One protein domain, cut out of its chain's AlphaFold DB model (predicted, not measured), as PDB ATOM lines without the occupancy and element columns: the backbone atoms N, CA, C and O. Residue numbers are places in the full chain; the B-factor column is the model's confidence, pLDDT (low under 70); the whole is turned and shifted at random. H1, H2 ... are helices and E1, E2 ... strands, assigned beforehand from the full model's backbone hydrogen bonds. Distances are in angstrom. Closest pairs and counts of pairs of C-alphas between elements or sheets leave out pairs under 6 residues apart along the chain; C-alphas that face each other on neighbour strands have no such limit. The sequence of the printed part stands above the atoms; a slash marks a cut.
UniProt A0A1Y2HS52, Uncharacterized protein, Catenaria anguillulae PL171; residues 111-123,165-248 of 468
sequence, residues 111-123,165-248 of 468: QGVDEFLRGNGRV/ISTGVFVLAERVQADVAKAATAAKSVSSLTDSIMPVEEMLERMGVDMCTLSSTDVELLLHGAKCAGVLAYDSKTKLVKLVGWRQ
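This is residues 111 to 123 and 165 to 248 of the 468 residues of an uncharacterized protein of Catenaria anguillulae PL171 (UniProt A0A1Y2HS52). A small sheet of three short strands, E2, E4 and E3, has H4 and H5 over one face, while the long helix H2 runs along the length of the domain, crosses H5 and grazes the sheet. At the end away from the sheet, H1 packs on H5, and E1 pairs with residues 111 to 112. The printed part has 97 residues, with five named helices and four named strands in the order H1, E1, H2, H3, E2, H4, H5, E3, E4; the sheet is antiparallel, in the order E2, E4, E3, and the class is mixed, helices and strands. It is compact, with a radius of gyration of the C-alphas of 13.5 A, yet elongated in outline, spanning 48 by 29 by 26 A.

Look first for the sheet: E2 is residues 197 to 199, 7.3 A long, E4 is residues 240 to 243, 10.0 A, and E3 is residues 232 to 235, 10.1 A. Find C-alpha 173 at (10.085, 35.415, 3.918); from there H2, residues 173 to 189, runs 24.6 A to C-alpha 189 at (27.118, 50.463, 13.431). H5 is residues 216 to 228, 18.3 A, and H4 is residues 200 to 206, 9.9 A. H3 is residues 193 to 196, 5.2 A. H1, residues 113 to 118, is 8.7 A long and begins at C-alpha 113, (8.387, 36.827, -6.468); E1 is residues 169 to 172, 9.9 A.

Begin at the inner strand E4. It is antiparallel to E2, with N 198 and O 241 2.9 A apart, and to E3, with which it forms a hairpin, N 242 and O 233 being 2.8 A apart. E2, H4, H5 and E3 make a split strand-helix-strand unit, two strands running the same way with E4 between them; its crossover is right-handed. H4 and H5 are on the same face. H4, at a height over the sheet of 9.8 A, runs along the strands; H5 lies over E3 and only just stands up from the sheet, rising 40.4 degrees. H2 only grazes the sheet with residues 180 to 188, and H3 with residues 193 to 196. H2 touches H5, closest at the C-alphas of Val 180 and Ala 226, 5.3 A, at a steep tilt of 67 degrees, only just short of about perpendicular. Residues 221 to 224 of H5 touch H1, closest at the C-alphas of His 224 and Leu 117, 6.6 A. E1 pairs with no named strand. Every O i to N i+4 pair is within hydrogen-bond range in H1, H2, H4 and H5; H3 is too short for one.

The C-alphas farthest apart are those of Ser 166 and Gln 248, 48.3 A. Residues 124 to 164 are not printed, and C-alphas 123 and 165 stand 18.4 A apart across the cut. Of the links that are printed whole, none is long. The mean pLDDT of the printed part is 79.7; look for values under 70 at residues 119 to 123, 165 to 167 and 245 to 248.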
ATOM      1  N   GLN A 111       5.629  33.724  -0.534       83.00
ATOM      2  CA  GLN A 111       4.954  34.632  -1.461       83.00
ATOM      3  C   GLN A 111       5.549  34.514  -2.866       83.00
ATOM      4  O   GLN A 111       6.726  34.203  -3.003       83.00
ATOM      5  N   GLY A 112       4.765  34.738  -3.921       84.56
ATOM      6  CA  GLY A 112       5.324  34.774  -5.279       84.56
ATOM      7  C   GLY A 112       6.303  35.942  -5.444       84.56
ATOM      8  O   GLY A 112       6.085  36.996  -4.853       84.56
ATOM      9  N   VAL A 113       7.353  35.785  -6.258       86.44
ATOM     10  CA  VAL A 113       8.387  36.827  -6.468       86.44
ATOM     11  C   VAL A 113       7.775  38.168  -6.899       86.44
ATOM     12  O   VAL A 113       7.999  39.187  -6.249       86.44
ATOM     13  N   ASP A 114       6.915  38.170  -7.920       84.31
ATOM     14  CA  ASP A 114       6.260  39.397  -8.406       84.31
ATOM     15  C   ASP A 114       5.263  39.987  -7.404       84.31
ATOM     16  O   ASP A 114       4.969  41.180  -7.416       84.31
ATOM     17  N   GLU A 115       4.658  39.139  -6.577       81.31
ATOM     18  CA  GLU A 115       3.727  39.564  -5.532       81.31
ATOM     19  C   GLU A 115       4.494  40.225  -4.379       81.31
ATOM     20  O   GLU A 115       4.079  41.269  -3.878       81.31
ATOM     21  N   PHE A 116       5.658  39.669  -4.036       81.56
ATOM     22  CA  PHE A 116       6.578  40.225  -3.055       81.56
ATOM     23  C   PHE A 116       7.110  41.590  -3.502       81.56
ATOM     24  O   PHE A 116       7.049  42.533  -2.721       81.56
ATOM     25  N   LEU A 117       7.569  41.726  -4.753       82.69
ATOM     26  CA  LEU A 117       8.134  42.979  -5.280       82.69
ATOM     27  C   LEU A 117       7.083  44.077  -5.533       82.69
ATOM     28  O   LEU A 117       7.415  45.259  -5.516       82.69
ATOM     29  N   ARG A 118       5.814  43.712  -5.776       77.94
ATOM     30  CA  ARG A 118       4.701  44.677  -5.909       77.94
ATOM     31  C   ARG A 118       4.078  45.069  -4.573       77.94
ATOM     32  O   ARG A 118       3.398  46.091  -4.490       77.94
ATOM     33  N   GLY A 119       4.220  44.235  -3.548       64.50
ATOM     34  CA  GLY A 119       3.588  44.455  -2.256       64.50
ATOM     35  C   GLY A 119       4.250  45.594  -1.480       64.50
ATOM     36  O   GLY A 119       5.447  45.570  -1.248       64.50
ATOM     37  N   ASN A 120       3.466  46.539  -0.949       51.44
ATOM     38  CA  ASN A 120       3.958  47.602  -0.050       51.44
ATOM     39  C   ASN A 120       4.354  47.089   1.360       51.44
ATOM     40  O   ASN A 120       3.993  47.694   2.368       51.44
ATOM     41  N   GLY A 121       5.006  45.929   1.482       48.31
ATOM     42  CA  GLY A 121       5.466  45.390   2.770       48.31
ATOM     43  C   GLY A 121       4.357  44.965   3.744       48.31
ATOM     44  O   GLY A 121       4.644  44.634   4.893       48.31
ATOM     45  N   ARG A 122       3.083  44.939   3.317       39.44
ATOM     46  CA  ARG A 122       1.924  44.646   4.190       39.44
ATOM     47  C   ARG A 122       1.947  43.235   4.792       39.44
ATOM     48  O   ARG A 122       1.340  43.040   5.836       39.44
ATOM     49  N   VAL A 123       2.661  42.293   4.176       43.66
ATOM     50  CA  VAL A 123       2.827  40.917   4.686       43.66
ATOM     51  C   VAL A 123       3.911  40.837   5.775       43.66
ATOM     52  O   VAL A 123       3.835  39.996   6.661       43.66
ATOM     53  N   ILE A 165       0.075  27.131  -8.261       64.12
ATOM     54  CA  ILE A 165       0.940  26.946  -7.080       64.12
ATOM     55  C   ILE A 165       1.986  25.861  -7.340       64.12
ATOM     56  O   ILE A 165       3.131  25.991  -6.919       64.12
ATOM     57  N   SER A 166       1.632  24.827  -8.105       60.09
ATOM     58  CA  SER A 166       2.547  23.735  -8.466       60.09
ATOM     59  C   SER A 166       3.706  24.135  -9.389       60.09
ATOM     60  O   SER A 166       4.596  23.325  -9.644       60.09
ATOM     61  N   THR A 167       3.698  25.357  -9.924       69.00
ATOM     62  CA  THR A 167       4.635  25.791 -10.970       69.00
ATOM     63  C   THR A 167       5.342  27.115 -10.679       69.00
ATOM     64  O   THR A 167       6.157  27.552 -11.487       69.00
ATOM     65  N   GLY A 168       5.041  27.746  -9.541       81.56
ATOM     66  CA  GLY A 168       5.571  29.056  -9.181       81.56
ATOM     67  C   GLY A 168       6.921  29.014  -8.462       81.56
ATOM     68  O   GLY A 168       7.265  28.044  -7.784       81.56
ATOM     69  N   VAL A 169       7.646  30.132  -8.563       88.94
ATOM     70  CA  VAL A 169       8.803  30.444  -7.718       88.94
ATOM     71  C   VAL A 169       8.333  31.292  -6.542       88.94
ATOM     72  O   VAL A 169       7.697  32.336  -6.720       88.94
ATOM     73  N   PHE A 170       8.652  30.840  -5.335       88.62
ATOM     74  CA  PHE A 170       8.200  31.442  -4.089       88.62
ATOM     75  C   PHE A 170       9.371  31.944  -3.253       88.62
ATOM     76  O   PHE A 170      10.373  31.256  -3.090       88.62
ATOM     77  N   VAL A 171       9.226  33.136  -2.686       88.12
ATOM     78  CA  VAL A 171      10.155  33.764  -1.749       88.12
ATOM     79  C   VAL A 171       9.897  33.226  -0.344       88.12
ATOM     80  O   VAL A 171       8.767  33.260   0.144       88.12
ATOM     81  N   LEU A 172      10.955  32.767   0.323       87.12
ATOM     82  CA  LEU A 172      10.971  32.392   1.733       87.12
ATOM     83  C   LEU A 172      11.192  33.645   2.589       87.12
ATOM     84  O   LEU A 172      12.326  34.098   2.777       87.12
ATOM     85  N   ALA A 173      10.101  34.182   3.133       79.94
ATOM     86  CA  ALA A 173      10.085  35.415   3.918       79.94
ATOM     87  C   ALA A 173      11.131  35.434   5.050       79.94
ATOM     88  O   ALA A 173      11.829  36.429   5.239       79.94
ATOM     89  N   GLU A 174      11.280  34.322   5.769       78.75
ATOM     90  CA  GLU A 174      12.170  34.198   6.928       78.75
ATOM     91  C   GLU A 174      13.655  34.367   6.564       78.75
ATOM     92  O   GLU A 174      14.406  35.018   7.293       78.75
ATOM     93  N   ARG A 175      14.086  33.864   5.398       85.56
ATOM     94  CA  ARG A 175      15.475  34.030   4.939       85.56
ATOM     95  C   ARG A 175      15.775  35.478   4.564       85.56
ATOM     96  O   ARG A 175      16.839  35.985   4.913       85.56
ATOM     97  N   VAL A 176      14.831  36.150   3.899       85.19
ATOM     98  CA  VAL A 176      14.956  37.582   3.587       85.19
ATOM     99  C   VAL A 176      15.046  38.380   4.885       85.19
ATOM    100  O   VAL A 176      15.949  39.193   5.044       85.19
ATOM    101  N   GLN A 177      14.172  38.106   5.858       80.31
ATOM    102  CA  GLN A 177      14.176  38.785   7.157       80.31
ATOM    103  C   GLN A 177      15.487  38.595   7.928       80.31
ATOM    104  O   GLN A 177      15.974  39.553   8.528       80.31
ATOM    105  N   ALA A 178      16.076  37.396   7.902       83.12
ATOM    106  CA  ALA A 178      17.350  37.132   8.564       83.12
ATOM    107  C   ALA A 178      18.477  38.026   8.018       83.12
ATOM    108  O   ALA A 178      19.263  38.575   8.790       83.12
ATOM    109  N   ASP A 179      18.534  38.229   6.701       86.31
ATOM    110  CA  ASP A 179      19.524  39.120   6.092       86.31
ATOM    111  C   ASP A 179      19.139  40.606   6.222       86.31
ATOM    112  O   ASP A 179      20.009  41.441   6.458       86.31
ATOM    113  N   VAL A 180      17.850  40.960   6.205       84.00
ATOM    114  CA  VAL A 180      17.391  42.322   6.544       84.00
ATOM    115  C   VAL A 180      17.770  42.694   7.982       84.00
ATOM    116  O   VAL A 180      18.148  43.836   8.246       84.00
ATOM    117  N   ALA A 181      17.738  41.745   8.921       81.50
ATOM    118  CA  ALA A 181      18.201  41.967  10.288       81.50
ATOM    119  C   ALA A 181      19.705  42.280  10.334       81.50
ATOM    120  O   ALA A 181      20.114  43.171  11.081       81.50
ATOM    121  N   LYS A 182      20.519  41.629   9.488       84.38
ATOM    122  CA  LYS A 182      21.945  41.965   9.329       84.38
ATOM    123  C   LYS A 182      22.135  43.371   8.761       84.38
ATOM    124  O   LYS A 182      22.956  44.131   9.274       84.38
ATOM    125  N   ALA A 183      21.331  43.757   7.767       81.44
ATOM    126  CA  ALA A 183      21.321  45.125   7.248       81.44
ATOM    127  C   ALA A 183      20.963  46.136   8.353       81.44
ATOM    128  O   ALA A 183      21.595  47.183   8.477       81.44
ATOM    129  N   ALA A 184      20.011  45.797   9.228       80.88
ATOM    130  CA  ALA A 184      19.631  46.633  10.363       80.88
ATOM    131  C   ALA A 184      20.731  46.721  11.431       80.88
ATOM    132  O   ALA A 184      20.888  47.767  12.061       80.88
ATOM    133  N   THR A 185      21.502  45.654  11.659       83.12
ATOM    134  CA  THR A 185      22.679  45.718  12.538       83.12
ATOM    135  C   THR A 185      23.793  46.563  11.933       83.12
ATOM    136  O   THR A 185      24.343  47.400  12.644       83.12
ATOM    137  N   ALA A 186      24.047  46.437  10.627       80.50
ATOM    138  CA  ALA A 186      25.011  47.271   9.915       80.50
ATOM    139  C   ALA A 186      24.591  48.750   9.927       80.50
ATOM    140  O   ALA A 186      25.419  49.630  10.123       80.50
ATOM    141  N   ALA A 187      23.293  49.042   9.816       77.56
ATOM    142  CA  ALA A 187      22.767  50.403   9.918       77.56
ATOM    143  C   ALA A 187      23.004  51.037  11.300       77.56
ATOM    144  O   ALA A 187      23.192  52.248  11.394       77.56
ATOM    145  N   LYS A 188      23.009  50.236  12.374       79.50
ATOM    146  CA  LYS A 188      23.288  50.708  13.742       79.50
ATOM    147  C   LYS A 188      24.774  50.946  14.004       79.50
ATOM    148  O   LYS A 188      25.089  51.730  14.892       79.50
ATOM    149  N   SER A 189      25.670  50.268  13.283       77.50
ATOM    150  CA  SER A 189      27.118  50.463  13.431       77.50
ATOM    151  C   SER A 189      27.637  51.700  12.696       77.50
ATOM    152  O   SER A 189      28.797  52.063  12.864       77.50
ATOM    153  N   VAL A 190      26.805  52.358  11.884       77.56
ATOM    154  CA  VAL A 190      27.185  53.579  11.171       77.56
ATOM    155  C   VAL A 190      27.258  54.768  12.136       77.56
ATOM    156  O   VAL A 190      26.259  55.151  12.744       77.56
ATOM    157  N   SER A 191      28.434  55.387  12.233       71.69
ATOM    158  CA  SER A 191      28.702  56.534  13.113       71.69
ATOM    159  C   SER A 191      28.371  57.893  12.480       71.69
ATOM    160  O   SER A 191      28.001  58.824  13.198       71.69
ATOM    161  N   SER A 192      28.460  58.023  11.150       74.62
ATOM    162  CA  SER A 192      28.278  59.293  10.436       74.62
ATOM    163  C   SER A 192      27.207  59.223   9.338       74.62
ATOM    164  O   SER A 192      26.967  58.180   8.731       74.62
ATOM    165  N   LEU A 193      26.580  60.364   9.029       73.25
ATOM    166  CA  LEU A 193      25.612  60.469   7.929       73.25
ATOM    167  C   LEU A 193      26.246  60.112   6.571       73.25
ATOM    168  O   LEU A 193      25.617  59.482   5.727       73.25
ATOM    169  N   THR A 194      27.514  60.479   6.379       77.00
ATOM    170  CA  THR A 194      28.297  60.170   5.177       77.00
ATOM    171  C   THR A 194      28.631  58.687   5.038       77.00
ATOM    172  O   THR A 194      28.862  58.225   3.925       77.00
ATOM    173  N   ASP A 195      28.671  57.933   6.135       80.25
ATOM    174  CA  ASP A 195      28.932  56.487   6.123       80.25
ATOM    175  C   ASP A 195      27.656  55.650   5.989       80.25
ATOM    176  O   ASP A 195      27.742  54.444   5.757       80.25
ATOM    177  N   SER A 196      26.487  56.289   6.108       85.62
ATOM    178  CA  SER A 196      25.167  55.681   5.891       85.62
ATOM    179  C   SER A 196      24.837  55.533   4.404       85.62
ATOM    180  O   SER A 196      24.088  54.626   4.042       85.62
ATOM    181  N   ILE A 197      25.390  56.405   3.554       89.12
ATOM    182  CA  ILE A 197      25.157  56.399   2.106       89.12
ATOM    183  C   ILE A 197      26.316  55.690   1.418       89.12
ATOM    184  O   ILE A 197      27.467  56.114   1.527       89.12
ATOM    185  N   MET A 198      26.001  54.622   0.698       89.50
ATOM    186  CA  MET A 198      26.992  53.725   0.120       89.50
ATOM    187  C   MET A 198      26.427  52.959  -1.085       89.50
ATOM    188  O   MET A 198      25.205  52.838  -1.209       89.50
ATOM    189  N   PRO A 199      27.275  52.444  -1.988       91.25
ATOM    190  CA  PRO A 199      26.840  51.522  -3.033       91.25
ATOM    191  C   PRO A 199      26.297  50.209  -2.440       91.25
ATOM    192  O   PRO A 199      26.638  49.826  -1.317       91.25
ATOM    193  N   VAL A 200      25.433  49.521  -3.196       91.00
ATOM    194  CA  VAL A 200      24.822  48.239  -2.783       91.00
ATOM    195  C   VAL A 200      25.895  47.196  -2.464       91.00
ATOM    196  O   VAL A 200      25.748  46.433  -1.513       91.00
ATOM    197  N   GLU A 201      26.980  47.195  -3.231       89.94
ATOM    198  CA  GLU A 201      28.100  46.268  -3.098       89.94
ATOM    199  C   GLU A 201      28.780  46.417  -1.729       89.94
ATOM    200  O   GLU A 201      28.897  45.447  -0.983       89.94
ATOM    201  N   GLU A 202      29.113  47.649  -1.335       89.25
ATOM    202  CA  GLU A 202      29.736  47.932  -0.037       89.25
ATOM    203  C   GLU A 202      28.772  47.612   1.125       89.25
ATOM    204  O   GLU A 202      29.192  47.159   2.192       89.25
ATOM    205  N   MET A 203      27.456  47.799   0.942       90.00
ATOM    206  CA  MET A 203      26.466  47.393   1.950       90.00
ATOM    207  C   MET A 203      26.489  45.874   2.164       90.00
ATOM    208  O   MET A 203      26.458  45.416   3.308       90.00
ATOM    209  N   LEU A 204      26.533  45.096   1.082       90.88
ATOM    210  CA  LEU A 204      26.525  43.635   1.147       90.88
ATOM    211  C   LEU A 204      27.809  43.095   1.784       90.88
ATOM    212  O   LEU A 204      27.732  42.227   2.657       90.88
ATOM    213  N   GLU A 205      28.958  43.700   1.477       88.75
ATOM    214  CA  GLU A 205      30.224  43.427   2.164       88.75
ATOM    215  C   GLU A 205      30.125  43.693   3.674       88.75
ATOM    216  O   GLU A 205      30.477  42.828   4.480       88.75
ATOM    217  N   ARG A 206      29.557  44.835   4.090       86.50
ATOM    218  CA  ARG A 206      29.344  45.148   5.519       86.50
ATOM    219  C   ARG A 206      28.388  44.184   6.219       86.50
ATOM    220  O   ARG A 206      28.493  43.985   7.427       86.50
ATOM    221  N   MET A 207      27.453  43.586   5.488       85.75
ATOM    222  CA  MET A 207      26.557  42.551   6.013       85.75
ATOM    223  C   MET A 207      27.232  41.173   6.126       85.75
ATOM    224  O   MET A 207      26.606  40.240   6.637       85.75
ATOM    225  N   GLY A 208      28.473  41.023   5.644       84.81
ATOM    226  CA  GLY A 208      29.153  39.733   5.532       84.81
ATOM    227  C   GLY A 208      28.495  38.823   4.493       84.81
ATOM    228  O   GLY A 208      28.467  37.603   4.656       84.81
ATOM    229  N   VAL A 209      27.879  39.415   3.469       83.69
ATOM    230  CA  VAL A 209      27.191  38.703   2.398       83.69
ATOM    231  C   VAL A 209      28.016  38.810   1.124       83.69
ATOM    232  O   VAL A 209      28.130  39.880   0.540       83.69
ATOM    233  N   ASP A 210      28.562  37.681   0.679       77.50
ATOM    234  CA  ASP A 210      29.325  37.631  -0.566       77.50
ATOM    235  C   ASP A 210      28.408  37.844  -1.782       77.50
ATOM    236  O   ASP A 210      27.453  37.090  -2.005       77.50
ATOM    237  N   MET A 211      28.730  38.863  -2.579       72.31
ATOM    238  CA  MET A 211      28.069  39.200  -3.842       72.31
ATOM    239  C   MET A 211      28.019  38.024  -4.814       72.31
ATOM    240  O   MET A 211      27.023  37.854  -5.514       72.31
ATOM    241  N   CYS A 212      29.055  37.179  -4.837       72.38
ATOM    242  CA  CYS A 212      29.139  36.049  -5.766       72.38
ATOM    243  C   CYS A 212      28.061  34.984  -5.504       72.38
ATOM    244  O   CYS A 212      27.795  34.143  -6.360       72.38
ATOM    245  N   THR A 213      27.436  35.017  -4.323       78.69
ATOM    246  CA  THR A 213      26.387  34.070  -3.921       78.69
ATOM    247  C   THR A 213      24.972  34.548  -4.240       78.69
ATOM    248  O   THR A 213      24.027  33.774  -4.089       78.69
ATOM    249  N   LEU A 214      24.809  35.810  -4.642       85.12
ATOM    250  CA  LEU A 214      23.511  36.441  -4.858       85.12
ATOM    251  C   LEU A 214      23.204  36.559  -6.349       85.12
ATOM    252  O   LEU A 214      24.005  37.067  -7.131       85.12
ATOM    253  N   SER A 215      21.997  36.154  -6.738       89.12
ATOM    254  CA  SER A 215      21.457  36.508  -8.051       89.12
ATOM    255  C   SER A 215      20.979  37.967  -8.076       89.12
ATOM    256  O   SER A 215      20.693  38.562  -7.036       89.12
ATOM    257  N   SER A 216      20.822  38.552  -9.273       88.50
ATOM    258  CA  SER A 216      20.232  39.897  -9.423       88.50
ATOM    259  C   SER A 216      18.854  39.988  -8.758       88.50
ATOM    260  O   SER A 216      18.541  40.980  -8.104       88.50
ATOM    261  N   THR A 217      18.052  38.927  -8.875       89.94
ATOM    262  CA  THR A 217      16.737  38.827  -8.238       89.94
ATOM    263  C   THR A 217      16.851  38.785  -6.714       89.94
ATOM    264  O   THR A 217      16.063  39.433  -6.032       89.94
ATOM    265  N   ASP A 218      17.837  38.080  -6.151       91.62
ATOM    266  CA  ASP A 218      18.038  38.052  -4.697       91.62
ATOM    267  C   ASP A 218      18.391  39.433  -4.138       91.62
ATOM    268  O   ASP A 218      17.903  39.806  -3.069       91.62
ATOM    269  N   VAL A 219      19.210  40.206  -4.860       91.38
ATOM    270  CA  VAL A 219      19.551  41.585  -4.479       91.38
ATOM    271  C   VAL A 219      18.294  42.454  -4.461       91.38
ATOM    272  O   VAL A 219      18.061  43.172  -3.489       91.38
ATOM    273  N   GLU A 220      17.442  42.357  -5.483       90.06
ATOM    274  CA  GLU A 220      16.166  43.081  -5.526       90.06
ATOM    275  C   GLU A 220      15.231  42.681  -4.378       90.06
ATOM    276  O   GLU A 220      14.662  43.554  -3.720       90.06
ATOM    277  N   LEU A 221      15.112  41.381  -4.090       89.44
ATOM    278  CA  LEU A 221      14.297  40.867  -2.986       89.44
ATOM    279  C   LEU A 221      14.791  41.378  -1.626       89.44
ATOM    280  O   LEU A 221      13.984  41.802  -0.794       89.44
ATOM    281  N   LEU A 222      16.106  41.381  -1.403       89.81
ATOM    282  CA  LEU A 222      16.713  41.883  -0.175       89.81
ATOM    283  C   LEU A 222      16.524  43.397  -0.026       89.81
ATOM    284  O   LEU A 222      16.084  43.854   1.031       89.81
ATOM    285  N   LEU A 223      16.809  44.176  -1.075       88.81
ATOM    286  CA  LEU A 223      16.637  45.633  -1.069       88.81
ATOM    287  C   LEU A 223      15.171  46.017  -0.856       88.81
ATOM    288  O   LEU A 223      14.872  46.901  -0.052       88.81
ATOM    289  N   HIS A 224      14.249  45.328  -1.527       85.06
ATOM    290  CA  HIS A 224      12.818  45.538  -1.358       85.06
ATOM    291  C   HIS A 224      12.354  45.171   0.060       85.06
ATOM    292  O   HIS A 224      11.641  45.950   0.696       85.06
ATOM    293  N   GLY A 225      12.807  44.031   0.595       80.19
ATOM    294  CA  GLY A 225      12.522  43.606   1.967       80.19
ATOM    295  C   GLY A 225      13.041  44.598   3.011       80.19
ATOM    296  O   GLY A 225      12.308  44.984   3.922       80.19
ATOM    297  N   ALA A 226      14.271  45.083   2.847       81.06
ATOM    298  CA  ALA A 226      14.883  46.059   3.742       81.06
ATOM    299  C   ALA A 226      14.223  47.447   3.648       81.06
ATOM    300  O   ALA A 226      14.041  48.111   4.674       81.06
ATOM    301  N   LYS A 227      13.795  47.864   2.448       80.50
ATOM    302  CA  LYS A 227      12.987  49.074   2.238       80.50
ATOM    303  C   LYS A 227      11.630  48.963   2.934       80.50
ATOM    304  O   LYS A 227      11.231  49.878   3.649       80.50
ATOM    305  N   CYS A 228      10.941  47.830   2.785       75.31
ATOM    306  CA  CYS A 228       9.669  47.563   3.462       75.31
ATOM    307  C   CYS A 228       9.809  47.539   4.991       75.31
ATOM    308  O   CYS A 228       8.911  47.989   5.698       75.31
ATOM    309  N   ALA A 229      10.942  47.048   5.495       71.62
ATOM    310  CA  ALA A 229      11.275  47.066   6.917       71.62
ATOM    311  C   ALA A 229      11.696  48.459   7.433       71.62
ATOM    312  O   ALA A 229      11.896  48.623   8.635       71.62
ATOM    313  N   GLY A 230      11.843  49.456   6.552       72.25
ATOM    314  CA  GLY A 230      12.290  50.804   6.910       72.25
ATOM    315  C   GLY A 230      13.753  50.871   7.353       72.25
ATOM    316  O   GLY A 230      14.136  51.811   8.040       72.25
ATOM    317  N   VAL A 231      14.560  49.870   6.991       76.69
ATOM    318  CA  VAL A 231      15.986  49.779   7.347       76.69
ATOM    319  C   VAL A 231      16.845  50.600   6.392       76.69
ATOM    320  O   VAL A 231      17.907  51.087   6.773       76.69
ATOM    321  N   LEU A 232      16.400  50.753   5.145       84.38
ATOM    322  CA  LEU A 232      17.138  51.475   4.119       84.38
ATOM    323  C   LEU A 232      16.226  52.223   3.148       84.38
ATOM    324  O   LEU A 232      15.049  51.896   2.995       84.38
ATOM    325  N   ALA A 233      16.820  53.182   2.446       85.62
ATOM    326  CA  ALA A 233      16.303  53.757   1.215       85.62
ATOM    327  C   ALA A 233      17.223  53.355   0.053       85.62
ATOM    328  O   ALA A 233      18.445  53.377   0.200       85.62
ATOM    329  N   TYR A 234      16.648  52.997  -1.094       87.69
ATOM    330  CA  TYR A 234      17.387  52.568  -2.284       87.69
ATOM    331  C   TYR A 234      17.017  53.431  -3.489       87.69
ATOM    332  O   TYR A 234      15.830  53.664  -3.735       87.69
ATOM    333  N   ASP A 235      18.025  53.868  -4.242       86.88
ATOM    334  CA  ASP A 235      17.865  54.544  -5.528       86.88
ATOM    335  C   ASP A 235      18.377  53.655  -6.669       86.88
ATOM    336  O   ASP A 235      19.575  53.403  -6.805       86.88
ATOM    337  N   SER A 236      17.454  53.211  -7.524       82.50
ATOM    338  CA  SER A 236      17.761  52.326  -8.648       82.50
ATOM    339  C   SER A 236      18.613  52.978  -9.735       82.50
ATOM    340  O   SER A 236      19.324  52.272 -10.447       82.50
ATOM    341  N   LYS A 237      18.579  54.312  -9.876       84.31
ATOM    342  CA  LYS A 237      19.333  55.017 -10.926       84.31
ATOM    343  C   LYS A 237      20.818  55.078 -10.607       84.31
ATOM    344  O   LYS A 237      21.649  54.893 -11.489       84.31
ATOM    345  N   THR A 238      21.132  55.370  -9.348       82.31
ATOM    346  CA  THR A 238      22.510  55.535  -8.865       82.31
ATOM    347  C   THR A 238      23.071  54.269  -8.228       82.31
ATOM    348  O   THR A 238      24.271  54.203  -7.992       82.31
ATOM    349  N   LYS A 239      22.219  53.263  -7.975       88.50
ATOM    350  CA  LYS A 239      22.544  52.046  -7.217       88.50
ATOM    351  C   LYS A 239      23.119  52.348  -5.829       88.50
ATOM    352  O   LYS A 239      23.936  51.596  -5.306       88.50
ATOM    353  N   LEU A 240      22.675  53.450  -5.229       89.38
ATOM    354  CA  LEU A 240      23.059  53.837  -3.879       89.38
ATOM    355  C   LEU A 240      21.990  53.416  -2.878       89.38
ATOM    356  O   LEU A 240      20.783  53.467  -3.139       89.38
ATOM    357  N   VAL A 241      22.461  53.036  -1.699       90.38
ATOM    358  CA  VAL A 241      21.663  52.707  -0.530       90.38
ATOM    359  C   VAL A 241      21.992  53.694   0.577       90.38
ATOM    360  O   VAL A 241      23.148  54.047   0.796       90.38
ATOM    361  N   LYS A 242      20.959  54.128   1.293       88.50
ATOM    362  CA  LYS A 242      21.067  54.913   2.517       88.50
ATOM    363  C   LYS A 242      20.524  54.089   3.672       88.50
ATOM    364  O   LYS A 242      19.340  53.761   3.685       88.50
ATOM    365  N   LEU A 243      21.375  53.757   4.637       85.44
ATOM    366  CA  LEU A 243      20.991  52.996   5.823       85.44
ATOM    367  C   LEU A 243      20.270  53.901   6.831       85.44
ATOM    368  O   LEU A 243      20.863  54.800   7.433       85.44
ATOM    369  N   VAL A 244      18.979  53.650   7.042       72.31
ATOM    370  CA  VAL A 244      18.095  54.406   7.939       72.31
ATOM    371  C   VAL A 244      18.260  53.859   9.363       72.31
ATOM    372  O   VAL A 244      17.415  53.155   9.904       72.31
ATOM    373  N   GLY A 245      19.419  54.137   9.963       59.84
ATOM    374  CA  GLY A 245      19.769  53.735  11.334       59.84
ATOM    375  C   GLY A 245      20.347  54.861  12.189       59.84
ATOM    376  O   GLY A 245      20.585  54.664  13.381       59.84
ATOM    377  N   TRP A 246      20.550  56.048  11.606       46.81
ATOM    378  CA  TRP A 246      21.178  57.165  12.301       46.81
ATOM    379  C   TRP A 246      20.220  57.775  13.330       46.81
ATOM    380  O   TRP A 246      19.256  58.470  13.005       46.81
ATOM    381  N   ARG A 247      20.481  57.462  14.601       44.09
ATOM    382  CA  ARG A 247      19.800  58.017  15.768       44.09
ATOM    383  C   ARG A 247      20.246  59.468  15.948       44.09
ATOM    384  O   ARG A 247      21.253  59.725  16.602       44.09
ATOM    385  N   GLN A 248      19.466  60.413  15.434       41.06
ATOM    386  CA  GLN A 248      19.472  61.758  15.996       41.06
ATOM    387  C   GLN A 248      18.681  61.719  17.307       41.06
ATOM    388  O   GLN A 248      17.586  61.162  17.392       41.06
TER     389      GLN A 248